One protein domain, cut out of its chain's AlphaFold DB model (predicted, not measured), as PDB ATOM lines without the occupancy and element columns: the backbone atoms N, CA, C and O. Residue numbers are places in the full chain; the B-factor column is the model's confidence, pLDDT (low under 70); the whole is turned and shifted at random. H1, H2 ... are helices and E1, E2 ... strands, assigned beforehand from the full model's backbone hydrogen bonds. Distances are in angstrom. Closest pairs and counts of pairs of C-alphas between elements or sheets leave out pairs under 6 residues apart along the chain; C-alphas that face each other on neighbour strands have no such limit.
ATOM      1  N   HIS A  40     -41.620  29.856  -9.686       68.75
ATOM      2  CA  HIS A  40     -42.573  29.157  -8.844       68.75
ATOM      3  C   HIS A  40     -43.167  30.155  -7.856       68.75
ATOM      4  O   HIS A  40     -42.496  30.631  -6.940       68.75
ATOM      5  N   GLN A  41     -44.440  30.478  -8.037       79.56
ATOM      6  CA  GLN A  41     -45.167  31.281  -7.077       79.56
ATOM      7  C   GLN A  41     -45.787  30.373  -6.026       79.56
ATOM      8  O   GLN A  41     -46.594  29.499  -6.335       79.56
ATOM      9  N   LEU A  42     -45.402  30.587  -4.772       83.50
ATOM     10  CA  LEU A  42     -46.007  29.898  -3.646       83.50
ATOM     11  C   LEU A  42     -47.468  30.346  -3.506       83.50
ATOM     12  O   LEU A  42     -47.737  31.533  -3.324       83.50
ATOM     13  N   LEU A  43     -48.398  29.399  -3.622       85.69
ATOM     14  CA  LEU A  43     -49.829  29.651  -3.466       85.69
ATOM     15  C   LEU A  43     -50.233  29.574  -1.998       85.69
ATOM     16  O   LEU A  43     -50.916  30.463  -1.500       85.69
ATOM     17  N   THR A  44     -49.823  28.508  -1.310       87.00
ATOM     18  CA  THR A  44     -50.197  28.268   0.085       87.00
ATOM     19  C   THR A  44     -49.238  27.291   0.758       87.00
ATOM     20  O   THR A  44     -48.561  26.502   0.089       87.00
ATOM     21  N   VAL A  45     -49.173  27.375   2.085       86.31
ATOM     22  CA  VAL A  45     -48.360  26.516   2.948       86.31
ATOM     23  C   VAL A  45     -49.175  26.143   4.162       86.31
ATOM     24  O   VAL A  45     -49.752  27.018   4.803       86.31
ATOM     25  N   GLN A  46     -49.155  24.865   4.513       85.88
ATOM     26  CA  GLN A  46     -49.767  24.387   5.738       85.88
ATOM     27  C   GLN A  46     -48.907  23.303   6.370       85.88
ATOM     28  O   GLN A  46     -48.417  22.406   5.689       85.88
ATOM     29  N   TRP A  47     -48.746  23.384   7.688       82.25
ATOM     30  CA  TRP A  47     -48.097  22.345   8.473       82.25
ATOM     31  C   TRP A  47     -49.168  21.440   9.075       82.25
ATOM     32  O   TRP A  47     -50.015  21.915   9.834       82.25
ATOM     33  N   CYS A  48     -49.134  20.158   8.725       77.56
ATOM     34  CA  CYS A  48     -50.037  19.140   9.252       77.56
ATOM     35  C   CYS A  48     -49.306  18.266  10.269       77.56
ATOM     36  O   CYS A  48     -48.117  17.985  10.110       77.56
ATOM     37  N   ARG A  49     -50.005  17.864  11.336       73.94
ATOM     38  CA  ARG A  49     -49.466  16.914  12.312       73.94
ATOM     39  C   ARG A  49     -49.474  15.512  11.703       73.94
ATOM     40  O   ARG A  49     -50.396  15.167  10.975       73.94
ATOM     41  N   ASN A  50     -48.436  14.746  11.990       67.44
ATOM     42  CA  ASN A  50     -48.348  13.331  11.693       67.44
ATOM     43  C   ASN A  50     -49.132  12.572  12.766       67.44
ATOM     44  O   ASN A  50     -48.828  12.706  13.954       67.44
ATOM     45  N   ASP A  51     -50.139  11.815  12.345       64.19
ATOM     46  CA  ASP A  51     -50.984  11.031  13.248       64.19
ATOM     47  C   ASP A  51     -50.647   9.522  13.219       64.19
ATOM     48  O   ASP A  51     -51.275   8.760  13.947       64.19
ATOM     49  N   ASP A  52     -49.637   9.081  12.450       57.22
ATOM     50  CA  ASP A  52     -49.332   7.648  12.245       57.22
ATOM     51  C   ASP A  52     -48.535   6.969  13.372       57.22
ATOM     52  O   ASP A  52     -48.314   5.758  13.317       57.22
ATOM     53  N   SER A  53     -48.073   7.683  14.403       51.53
ATOM     54  CA  SER A  53     -47.237   7.060  15.436       51.53
ATOM     55  C   SER A  53     -47.937   6.933  16.785       51.53
ATOM     56  O   SER A  53     -48.140   7.925  17.482       51.53
ATOM     57  N   ASP A  54     -48.107   5.683  17.222       48.22
ATOM     58  CA  ASP A  54     -48.383   5.212  18.596       48.22
ATOM     59  C   ASP A  54     -47.304   5.643  19.628       48.22
ATOM     60  O   ASP A  54     -47.275   5.215  20.781       48.22
ATOM     61  N   VAL A  55     -46.361   6.486  19.202       49.03
ATOM     62  CA  VAL A  55     -45.270   7.026  19.999       49.03
ATOM     63  C   VAL A  55     -45.473   8.529  20.108       49.03
ATOM     64  O   VAL A  55     -45.413   9.257  19.118       49.03
ATOM     65  N   TYR A  56     -45.703   8.994  21.334       42.66
ATOM     66  CA  TYR A  56     -45.777  10.408  21.687       42.66
ATOM     67  C   TYR A  56     -44.461  11.121  21.322       42.66
ATOM     68  O   TYR A  56     -43.524  11.147  22.119       42.66
ATOM     69  N   TYR A  57     -44.367  11.698  20.119       46.94
ATOM     70  CA  TYR A  57     -43.211  12.491  19.691       46.94
ATOM     71  C   TYR A  57     -43.494  13.995  19.709       46.94
ATOM     72  O   TYR A  57     -44.591  14.459  19.403       46.94
ATOM     73  N   ALA A  58     -42.453  14.744  20.081       49.97
ATOM     74  CA  ALA A  58     -42.440  16.193  20.238       49.97
ATOM     75  C   ALA A  58     -43.006  16.937  19.014       49.97
ATOM     76  O   ALA A  58     -42.640  16.642  17.875       49.97
ATOM     77  N   ASP A  59     -43.825  17.963  19.274       52.97
ATOM     78  CA  ASP A  59     -44.536  18.794  18.284       52.97
ATOM     79  C   ASP A  59     -43.665  19.380  17.156       52.97
ATOM     80  O   ASP A  59     -44.191  19.815  16.132       52.97
ATOM     81  N   SER A  60     -42.344  19.440  17.343       52.28
ATOM     82  CA  SER A  60     -41.377  19.972  16.377       52.28
ATOM     83  C   SER A  60     -40.868  18.950  15.352       52.28
ATOM     84  O   SER A  60     -40.293  19.356  14.344       52.28
ATOM     85  N   ILE A  61     -41.052  17.648  15.596       54.44
ATOM     86  CA  ILE A  61     -40.522  16.552  14.760       54.44
ATOM     87  C   ILE A  61     -41.651  15.849  13.992       54.44
ATOM     88  O   ILE A  61     -41.413  15.270  12.939       54.44
ATOM     89  N   SER A  62     -42.890  15.945  14.477       61.62
ATOM     90  CA  SER A  62     -44.064  15.253  13.937       61.62
ATOM     91  C   SER A  62     -44.885  16.082  12.942       61.62
ATOM     92  O   SER A  62     -46.066  15.810  12.768       61.62
ATOM     93  N   ARG A  63     -44.333  17.121  12.300       67.12
ATOM     94  CA  ARG A  63     -45.094  17.965  11.356       67.12
ATOM     95  C   ARG A  63     -44.588  17.834   9.925       67.12
ATOM     96  O   ARG A  63     -43.397  17.992   9.683       67.12
ATOM     97  N   HIS A  64     -45.516  17.656   8.989       74.69
ATOM     98  CA  HIS A  64     -45.259  17.697   7.551       74.69
ATOM     99  C   HIS A  64     -45.644  19.069   7.004       74.69
ATOM    100  O   HIS A  64     -46.766  19.538   7.207       74.69
ATOM    101  N   GLY A  65     -44.714  19.726   6.317       78.12
ATOM    102  CA  GLY A  65     -44.986  20.968   5.601       78.12
ATOM    103  C   GLY A  65     -45.502  20.665   4.201       78.12
ATOM    104  O   GLY A  65     -44.769  20.108   3.389       78.12
ATOM    105  N   ILE A  66     -46.739  21.037   3.896       84.56
ATOM    106  CA  ILE A  66     -47.325  20.911   2.562       84.56
ATOM    107  C   ILE A  66     -47.264  22.276   1.890       84.56
ATOM    108  O   ILE A  66     -47.758  23.268   2.424       84.56
ATOM    109  N   TYR A  67     -46.659  22.320   0.709       85.88
ATOM    110  CA  TYR A  67     -46.487  23.525  -0.090       85.88
ATOM    111  C   TYR A  67     -47.150  23.326  -1.444       85.88
ATOM    112  O   TYR A  67     -46.915  22.315  -2.106       85.88
ATOM    113  N   VAL A  68     -47.922  24.314  -1.885       86.25
ATOM    114  CA  VAL A  68     -48.467  24.340  -3.245       86.25
ATOM    115  C   VAL A  68     -47.848  25.495  -4.008       86.25
ATOM    116  O   VAL A  68     -47.847  26.635  -3.538       86.25
ATOM    117  N   TYR A  69     -47.348  25.204  -5.200       88.38
ATOM    118  CA  TYR A  69     -46.718  26.164  -6.090       88.38
ATOM    119  C   TYR A  69     -47.460  26.235  -7.418       88.38
ATOM    120  O   TYR A  69     -47.972  25.231  -7.907       88.38
ATOM    121  N   LEU A  70     -47.450  27.416  -8.024       86.50
ATOM    122  CA  LEU A  70     -47.789  27.631  -9.420       86.50
ATOM    123  C   LEU A  70     -46.513  27.948 -10.190       86.50
ATOM    124  O   LEU A  70     -45.846  28.942  -9.912       86.50
ATOM    125  N   GLU A  71     -46.172  27.127 -11.167       84.69
ATOM    126  CA  GLU A  71     -45.101  27.423 -12.107       84.69
ATOM    127  C   GLU A  71     -45.612  28.426 -13.149       84.69
ATOM    128  O   GLU A  71     -46.447  28.100 -13.989       84.69
ATOM    129  N   ARG A  72     -45.130  29.673 -13.095       78.12
ATOM    130  CA  ARG A  72     -45.657  30.762 -13.933       78.12
ATOM    131  C   ARG A  72     -45.430  30.550 -15.432       78.12
ATOM    132  O   ARG A  72     -46.242  31.007 -16.227       78.12
ATOM    133  N   ALA A  73     -44.332  29.891 -15.806       74.62
ATOM    134  CA  ALA A  73     -43.977  29.643 -17.203       74.62
ATOM    135  C   ALA A  73     -44.867  28.575 -17.852       74.62
ATOM    136  O   ALA A  73     -45.214  28.685 -19.025       74.62
ATOM    137  N   SER A  74     -45.240  27.550 -17.084       80.56
ATOM    138  CA  SER A  74     -45.946  26.375 -17.587       80.56
ATOM    139  C   SER A  74     -47.396  26.287 -17.125       80.56
ATOM    140  O   SER A  74     -48.073  25.357 -17.536       80.56
ATOM    141  N   GLY A  75     -47.857  27.151 -16.216       82.69
ATOM    142  CA  GLY A  75     -49.172  27.054 -15.576       82.69
ATOM    143  C   GLY A  75     -49.337  25.842 -14.652       82.69
ATOM    144  O   GLY A  75     -50.426  25.614 -14.130       82.69
ATOM    145  N   LYS A  76     -48.306  25.020 -14.427       87.38
ATOM    146  CA  LYS A  76     -48.438  23.805 -13.614       87.38
ATOM    147  C   LYS A  76     -48.636  24.140 -12.142       87.38
ATOM    148  O   LYS A  76     -47.888  24.924 -11.561       87.38
ATOM    149  N   VAL A  77     -49.613  23.485 -11.526       85.81
ATOM    150  CA  VAL A  77     -49.809  23.503 -10.077       85.81
ATOM    151  C   VAL A  77     -49.134  22.268  -9.498       85.81
ATOM    152  O   VAL A  77     -49.493  21.136  -9.834       85.81
ATOM    153  N   MET A  78     -48.149  22.495  -8.637       87.31
ATOM    154  CA  MET A  78     -47.305  21.464  -8.046       87.31
ATOM    155  C   MET A  78     -47.513  21.432  -6.536       87.31
ATOM    156  O   MET A  78     -47.563  22.481  -5.895       87.31
ATOM    157  N   VAL A  79     -47.572  20.238  -5.961       86.12
ATOM    158  CA  VAL A  79     -47.594  20.022  -4.512       86.12
ATOM    159  C   VAL A  79     -46.266  19.442  -4.077       86.12
ATOM    160  O   VAL A  79     -45.643  18.659  -4.798       86.12
ATOM    161  N   ARG A  80     -45.838  19.840  -2.884       81.94
ATOM    162  CA  ARG A  80     -44.609  19.393  -2.254       81.94
ATOM    163  C   ARG A  80     -44.845  19.101  -0.783       81.94
ATOM    164  O   ARG A  80     -45.463  19.894  -0.080       81.94
ATOM    165  N   GLU A  81     -44.233  18.022  -0.327       79.25
ATOM    166  CA  GLU A  81     -44.124  17.671   1.082       79.25
ATOM    167  C   GLU A  81     -42.723  17.995   1.619       79.25
ATOM    168  O   GLU A  81     -41.705  17.819   0.941       79.25
ATOM    169  N   MET A  82     -42.669  18.456   2.861       74.31
ATOM    170  CA  MET A  82     -41.465  18.599   3.660       74.31
ATOM    171  C   MET A  82     -41.613  17.737   4.915       74.31
ATOM    172  O   MET A  82     -42.339  18.105   5.834       74.31
ATOM    173  N   ASN A  83     -40.921  16.596   4.924       64.69
ATOM    174  CA  ASN A  83     -40.927  15.597   6.004       64.69
ATOM    175  C   ASN A  83     -39.679  15.706   6.916       64.69
ATOM    176  O   ASN A  83     -39.552  15.039   7.936       64.69
ATOM    177  N   THR A  84     -38.685  16.521   6.559       57.16
ATOM    178  CA  THR A  84     -37.416  16.528   7.295       57.16
ATOM    179  C   THR A  84     -37.469  17.389   8.561       57.16
ATOM    180  O   THR A  84     -37.885  18.548   8.493       57.16
ATOM    181  N   PRO A  85     -36.971  16.878   9.707       51.69
ATOM    182  CA  PRO A  85     -36.860  17.662  10.929       51.69
ATOM    183  C   PRO A  85     -35.946  18.874  10.704       51.69
ATOM    184  O   PRO A  85     -34.881  18.758  10.094       51.69
ATOM    185  N   LEU A  86     -36.343  20.026  11.259       52.56
ATOM    186  CA  LEU A  86     -35.696  21.349  11.143       52.56
ATOM    187  C   LEU A  86     -34.201  21.394  11.540       52.56
ATOM    188  O   LEU A  86     -33.541  22.414  11.363       52.56
ATOM    189  N   ASN A  87     -33.637  20.293  12.040       48.81
ATOM    190  CA  ASN A  87     -32.277  20.202  12.571       48.81
ATOM    191  C   ASN A  87     -31.177  20.091  11.497       48.81
ATOM    192  O   ASN A  87     -29.998  20.047  11.847       48.81
ATOM    193  N   ARG A  88     -31.510  20.023  10.198       46.03
ATOM    194  CA  ARG A  88     -30.513  20.000   9.109       46.03
ATOM    195  C   ARG A  88     -30.778  21.090   8.062       46.03
ATOM    196  O   ARG A  88     -31.371  20.801   7.027       46.03
ATOM    197  N   PRO A  89     -30.268  22.320   8.271       48.28
ATOM    198  CA  PRO A  89     -30.445  23.432   7.329       48.28
ATOM    199  C   PRO A  89     -29.731  23.238   5.976       48.28
ATOM    200  O   PRO A  89     -29.996  23.982   5.037       48.28
ATOM    201  N   PHE A  90     -28.840  22.244   5.859       49.16
ATOM    202  CA  PHE A  90     -27.999  22.011   4.675       49.16
ATOM    203  C   PHE A  90     -28.329  20.736   3.890       49.16
ATOM    204  O   PHE A  90     -27.533  20.312   3.054       49.16
ATOM    205  N   GLN A  91     -29.471  20.088   4.134       46.50
ATOM    206  CA  GLN A  91     -29.878  19.003   3.245       46.50
ATOM    207  C   GLN A  91     -30.347  19.606   1.915       46.50
ATOM    208  O   GLN A  91     -31.269  20.424   1.932       46.50
ATOM    209  N   PRO A  92     -29.738  19.238   0.766       43.78
ATOM    210  CA  PRO A  92     -30.257  19.649  -0.525       43.78
ATOM    211  C   PRO A  92     -31.658  19.070  -0.608       43.78
ATOM    212  O   PRO A  92     -31.832  17.850  -0.608       43.78
ATOM    213  N   TYR A  93     -32.651  19.951  -0.564       52.06
ATOM    214  CA  TYR A  93     -34.049  19.608  -0.704       52.06
ATOM    215  C   TYR A  93     -34.183  18.694  -1.927       52.06
ATOM    216  O   TYR A  93     -34.069  19.150  -3.062       52.06
ATOM    217  N   ARG A  94     -34.349  17.382  -1.725       46.19
ATOM    218  CA  ARG A  94     -34.744  16.489  -2.812       46.19
ATOM    219  C   ARG A  94     -36.188  16.844  -3.092       46.19
ATOM    220  O   ARG A  94     -37.091  16.412  -2.383       46.19
ATOM    221  N   TYR A  95     -36.377  17.747  -4.039       53.25
ATOM    222  CA  TYR A  95     -37.692  18.221  -4.393       53.25
ATOM    223  C   TYR A  95     -38.431  17.111  -5.140       53.25
ATOM    224  O   TYR A  95     -38.237  16.912  -6.337       53.25
ATOM    225  N   ILE A  96     -39.254  16.355  -4.422       60.28
ATOM    226  CA  ILE A  96     -40.278  15.532  -5.054       60.28
ATOM    227  C   ILE A  96     -41.446  16.479  -5.293       60.28
ATOM    228  O   ILE A  96     -42.152  16.866  -4.362       60.28
ATOM    229  N   TYR A  97     -41.566  16.933  -6.535       71.00
ATOM    230  CA  TYR A  97     -42.703  17.722  -6.968       71.00
ATOM    231  C   TYR A  97     -43.719  16.797  -7.618       71.00
ATOM    232  O   TYR A  97     -43.405  16.115  -8.595       71.00
ATOM    233  N   THR A  98     -44.949  16.829  -7.122       81.38
ATOM    234  CA  THR A  98     -46.064  16.142  -7.769       81.38
ATOM    235  C   THR A  98     -46.905  17.181  -8.484       81.38
ATOM    236  O   THR A  98     -47.433  18.101  -7.856       81.38
ATOM    237  N   GLN A  99     -47.020  17.064  -9.806       86.81
ATOM    238  CA  GLN A  99     -47.955  17.886 -10.567       86.81
ATOM    239  C   GLN A  99     -49.373  17.411 -10.269       86.81
ATOM    240  O   GLN A  99     -49.687  16.243 -10.480       86.81
ATOM    241  N   ILE A 100     -50.227  18.322  -9.808       86.94
ATOM    242  CA  ILE A 100     -51.616  17.999  -9.457       86.94
ATOM    243  C   ILE A 100     -52.623  18.608 -10.426       86.94
ATOM    244  O   ILE A 100     -53.726  18.087 -10.569       86.94
ATOM    245  N   ALA A 101     -52.269  19.711 -11.090       88.25
ATOM    246  CA  ALA A 101     -53.166  20.402 -12.004       88.25
ATOM    247  C   ALA A 101     -52.425  21.394 -12.911       88.25
ATOM    248  O   ALA A 101     -51.198  21.510 -12.887       88.25
ATOM    249  N   HIS A 102     -53.209  22.123 -13.699       88.88
ATOM    250  CA  HIS A 102     -52.778  23.242 -14.521       88.88
ATOM    251  C   HIS A 102     -53.715  24.435 -14.291       88.88
ATOM    252  O   HIS A 102     -54.919  24.259 -14.084       88.88
ATOM    253  N   ALA A 103     -53.157  25.640 -14.300       86.00
ATOM    254  CA  ALA A 103     -53.860  26.892 -14.110       86.00
ATOM    255  C   ALA A 103     -53.180  28.012 -14.903       86.00
ATOM    256  O   ALA A 103     -52.040  28.383 -14.633       86.00
ATOM    257  N   ASP A 104     -53.929  28.614 -15.822       83.00
ATOM    258  CA  ASP A 104     -53.416  29.669 -16.709       83.00
ATOM    259  C   ASP A 104     -53.231  31.014 -15.993       83.00
ATOM    260  O   ASP A 104     -52.549  31.919 -16.470       83.00
ATOM    261  N   ASN A 105     -53.883  31.181 -14.840       83.81
ATOM    262  CA  ASN A 105     -53.868  32.420 -14.080       83.81
ATOM    263  C   ASN A 105     -53.739  32.140 -12.588       83.81
ATOM    264  O   ASN A 105     -54.459  31.320 -12.015       83.81
ATOM    265  N   ILE A 106     -52.885  32.924 -11.940       83.56
ATOM    266  CA  ILE A 106     -52.695  32.867 -10.503       83.56
ATOM    267  C   ILE A 106     -53.962  33.103  -9.690       83.56
ATOM    268  O   ILE A 106     -54.148  32.462  -8.662       83.56
ATOM    269  N   ARG A 107     -54.861  33.988 -10.130       86.06
ATOM    270  CA  ARG A 107     -56.086  34.267  -9.374       86.06
ATOM    271  C   ARG A 107     -56.960  33.021  -9.295       86.06
ATOM    272  O   ARG A 107     -57.479  32.704  -8.233       86.06
ATOM    273  N   LEU A 108     -57.059  32.293 -10.407       85.75
ATOM    274  CA  LEU A 108     -57.769  31.021 -10.475       85.75
ATOM    275  C   LEU A 108     -57.041  29.949  -9.654       85.75
ATOM    276  O   LEU A 108     -57.681  29.178  -8.934       85.75
ATOM    277  N   ALA A 109     -55.707  29.957  -9.689       86.69
ATOM    278  CA  ALA A 109     -54.900  29.042  -8.900       86.69
ATOM    279  C   ALA A 109     -55.095  29.241  -7.385       86.69
ATOM    280  O   ALA A 109     -55.341  28.281  -6.661       86.69
ATOM    281  N   LEU A 110     -55.091  30.487  -6.912       85.88
ATOM    282  CA  LEU A 110     -55.357  30.836  -5.516       85.88
ATOM    283  C   LEU A 110     -56.776  30.452  -5.088       85.88
ATOM    284  O   LEU A 110     -56.964  29.942  -3.990       85.88
ATOM    285  N   THR A 111     -57.782  30.626  -5.948       89.19
ATOM    286  CA  THR A 111     -59.156  30.227  -5.591       89.19
ATOM    287  C   THR A 111     -59.331  28.714  -5.448       89.19
ATOM    288  O   THR A 111     -60.127  28.261  -4.625       89.19
ATOM    289  N   LYS A 112     -58.598  27.925  -6.243       89.25
ATOM    290  CA  LYS A 112     -58.741  26.463  -6.276       89.25
ATOM    291  C   LYS A 112     -57.795  25.730  -5.336       89.25
ATOM    292  O   LYS A 112     -58.206  24.731  -4.758       89.25
ATOM    293  N   TRP A 113     -56.572  26.226  -5.171       90.19
ATOM    294  CA  TRP A 113     -55.498  25.569  -4.418       90.19
ATOM    295  C   TRP A 113     -54.837  26.481  -3.373       90.19
ATOM    296  O   TRP A 113     -53.795  26.130  -2.835       90.19
ATOM    297  N   GLY A 114     -55.406  27.655  -3.076       87.75
ATOM    298  CA  GLY A 114     -54.847  28.616  -2.112       87.75
ATOM    299  C   GLY A 114     -55.109  28.296  -0.637       87.75
ATOM    300  O   GLY A 114     -54.709  29.069   0.231       87.75
ATOM    301  N   SER A 115     -55.752  27.173  -0.323       89.38
ATOM    302  CA  SER A 115     -55.905  26.685   1.049       89.38
ATOM    303  C   SER A 115     -55.545  25.207   1.138       89.38
ATOM    304  O   SER A 115     -55.624  24.481   0.153       89.38
ATOM    305  N   ILE A 116     -55.130  24.759   2.319       88.19
ATOM    306  CA  ILE A 116     -54.900  23.348   2.623       88.19
ATOM    307  C   ILE A 116     -55.599  23.060   3.946       88.19
ATOM    308  O   ILE A 116     -55.435  23.809   4.910       88.19
ATOM    309  N   VAL A 117     -56.366  21.976   3.994       89.06
ATOM    310  CA  VAL A 117     -57.013  21.487   5.212       89.06
ATOM    311  C   VAL A 117     -56.411  20.136   5.557       89.06
ATOM    312  O   VAL A 117     -56.527  19.191   4.780       89.06
ATOM    313  N   CYS A 118     -55.767  20.051   6.718       86.25
ATOM    314  CA  CYS A 118     -55.236  18.795   7.233       86.25
ATOM    315  C   CYS A 118     -56.388  17.892   7.684       86.25
ATOM    316  O   CYS A 118     -57.289  18.335   8.398       86.25
ATOM    317  N   LEU A 119     -56.334  16.634   7.273       84.88
ATOM    318  CA  LEU A 119     -57.232  15.567   7.683       84.88
ATOM    319  C   LEU A 119     -56.485  14.570   8.573       84.88
ATOM    320  O   LEU A 119     -55.256  14.552   8.628       84.88
ATOM    321  N   GLN A 120     -57.253  13.731   9.261       80.62
ATOM    322  CA  GLN A 120     -56.714  12.587   9.993       80.62
ATOM    323  C   GLN A 120     -56.159  11.532   9.026       80.62
ATOM    324  O   GLN A 120     -56.562  11.476   7.864       80.62
ATOM    325  N   GLY A 121     -55.264  10.674   9.524       77.44
ATOM    326  CA  GLY A 121     -54.695   9.574   8.739       77.44
ATOM    327  C   GLY A 121     -53.712  10.043   7.668       77.44
ATOM    328  O   GLY A 121     -53.717   9.516   6.560       77.44
ATOM    329  N   ASN A 122     -52.907  11.061   7.988       79.19
ATOM    330  CA  ASN A 122     -51.842  11.567   7.123       79.19
ATOM    331  C   ASN A 122     -52.320  12.021   5.735       79.19
ATOM    332  O   ASN A 122     -51.700  11.754   4.702       79.19
ATOM    333  N   GLN A 123     -53.446  12.737   5.726       85.25
ATOM    334  CA  GLN A 123     -54.073  13.269   4.524       85.25
ATOM    335  C   GLN A 123     -54.310  14.773   4.622       85.25
ATOM    336  O   GLN A 123     -54.490  15.330   5.700       85.25
ATOM    337  N   ALA A 124     -54.361  15.459   3.484       87.00
ATOM    338  CA  ALA A 124     -54.786  16.848   3.407       87.00
ATOM    339  C   ALA A 124     -55.557  17.115   2.118       87.00
ATOM    340  O   ALA A 124     -55.181  16.648   1.045       87.00
ATOM    341  N   ILE A 125     -56.612  17.918   2.220       90.50
ATOM    342  CA  ILE A 125     -57.349  18.420   1.061       90.50
ATOM    343  C   ILE A 125     -56.746  19.751   0.635       90.50
ATOM    344  O   ILE A 125     -56.568  20.655   1.455       90.50
ATOM    345  N   ILE A 126     -56.473  19.889  -0.660       89.25
ATOM    346  CA  ILE A 126     -55.910  21.105  -1.241       89.25
ATOM    347  C   ILE A 126     -57.013  21.924  -1.906       89.25
ATOM    348  O   ILE A 126     -57.468  21.647  -3.020       89.25
ATOM    349  N   GLY A 127     -57.401  22.981  -1.205       86.88
ATOM    350  CA  GLY A 127     -58.340  24.001  -1.628       86.88
ATOM    351  C   GLY A 127     -59.709  23.457  -2.013       86.88
ATOM    352  O   GLY A 127     -60.131  22.387  -1.581       86.88
ATOM    353  N   SER A 128     -60.416  24.211  -2.851       86.94
ATOM    354  CA  SER A 128     -61.705  23.790  -3.411       86.94
ATOM    355  C   SER A 128     -61.560  22.785  -4.559       86.94
ATOM    356  O   SER A 128     -62.563  22.298  -5.073       86.94
ATOM    357  N   SER A 129     -60.327  22.453  -4.965       83.38
ATOM    358  CA  SER A 129     -60.071  21.460  -6.013       83.38
ATOM    359  C   SER A 129     -60.481  20.038  -5.622       83.38
ATOM    360  O   SER A 129     -60.721  19.216  -6.503       83.38
ATOM    361  N   GLY A 130     -60.547  19.746  -4.317       82.88
ATOM    362  CA  GLY A 130     -60.844  18.411  -3.797       82.88
ATOM    363  C   GLY A 130     -59.691  17.412  -3.931       82.88
ATOM    364  O   GLY A 130     -59.874  16.245  -3.599       82.88
ATOM    365  N   TYR A 131     -58.509  17.836  -4.396       88.25
ATOM    366  CA  TYR A 131     -57.332  16.973  -4.441       88.25
ATOM    367  C   TYR A 131     -56.917  16.572  -3.021       88.25
ATOM    368  O   TYR A 131     -56.651  17.441  -2.186       88.25
ATOM    369  N   VAL A 132     -56.852  15.264  -2.771       89.00
ATOM    370  CA  VAL A 132     -56.397  14.691  -1.501       89.00
ATOM    371  C   VAL A 132     -54.939  14.286  -1.652       89.00
ATOM    372  O   VAL A 132     -54.602  13.417  -2.453       89.00
ATOM    373  N   PHE A 133     -54.077  14.931  -0.879       85.44
ATOM    374  CA  PHE A 133     -52.681  14.563  -0.730       85.44
ATOM    375  C   PHE A 133     -52.544  13.618   0.464       85.44
ATOM    376  O   PHE A 133     -53.017  13.955   1.545       85.44
ATOM    377  N   SER A 134     -51.901  12.468   0.285       84.00
ATOM    378  CA  SER A 134     -51.571  11.534   1.366       84.00
ATOM    379  C   SER A 134     -50.060  11.397   1.496       84.00
ATOM    380  O   SER A 134     -49.383  11.214   0.481       84.00
ATOM    381  N   TRP A 135     -49.540  11.449   2.719       75.00
ATOM    382  CA  TRP A 135     -48.120  11.234   3.010       75.00
ATOM    383  C   TRP A 135     -47.911   9.950   3.815       75.00
ATOM    384  O   TRP A 135     -48.809   9.496   4.513       75.00
TER     385      TRP A 135
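This is residues 40 to 135 of the 137 residues of an uncharacterized protein of Citrobacter sp. CFNIH10 (UniProt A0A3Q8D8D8). Two antiparallel sheets lie face to face as a sandwich, a small three-stranded sheet covering part of one face of a larger, strongly twisted four-stranded one, with the short helix H1 packed over that same face beside the small sheet. The long loops 50 to 62 and 83 to 97 reach away from this core. The 96 printed residues hold E1 E2 E3 E4 H1 E5 E6 E7 in chain order, mostly strand, in sheets E1-E2-E3-E4 and E5-E6-E7. The whole is compact, with a radius of gyration of the C-alphas of 14.0 A, and flat, spanning 44 by 31 by 16 A.

Find C-alpha 40 at (-42.573, 29.157, -8.844); E1 runs from there to residue 49, 25.4 A, and bends by 61 degrees at residue 43. E2 is residues 63 to 71, 25.3 A; E3 76 to 82, 19.3 A; E4 98 to 102, 11.9 A. Then come H1, 106 to 113, E5, 116 to 119, E6, 123 to 126, and E7, 131 to 134, ending at C-alpha 134 (-51.571, 11.534, 1.366).

Each sheet is a meander, each strand the antiparallel neighbour of the one before. Look for N 43 and O 68 at 2.8 A between E1 and E2, N 67 and O 80 at 2.8 A between E2 and E3, N 79 and O 98 at 2.9 A between E3 and E4, N 117 and O 125 at 2.9 A between E5 and E6, and N 124 and O 133 at 2.8 A between E6 and E7. Between the sheets, the closest C-alphas of E1 and E5 are Cys 48 and Cys 118, 5.6 A. H1 is on the larger sheet at a height of 9.0 A, and only grazes the smaller with residues 112 to 113. In H1 every O i to N i+4 pair is within hydrogen-bond range.

The C-alphas farthest apart, Val 55 and Asp 104, are 43.9 A apart. The printed part has no cut; the links E1 to E2 and E3 to E4 are long. Mean pLDDT of the printed part is 74.9, and it is under 70 at residue 40, residues 50 to 63 and 83 to 96.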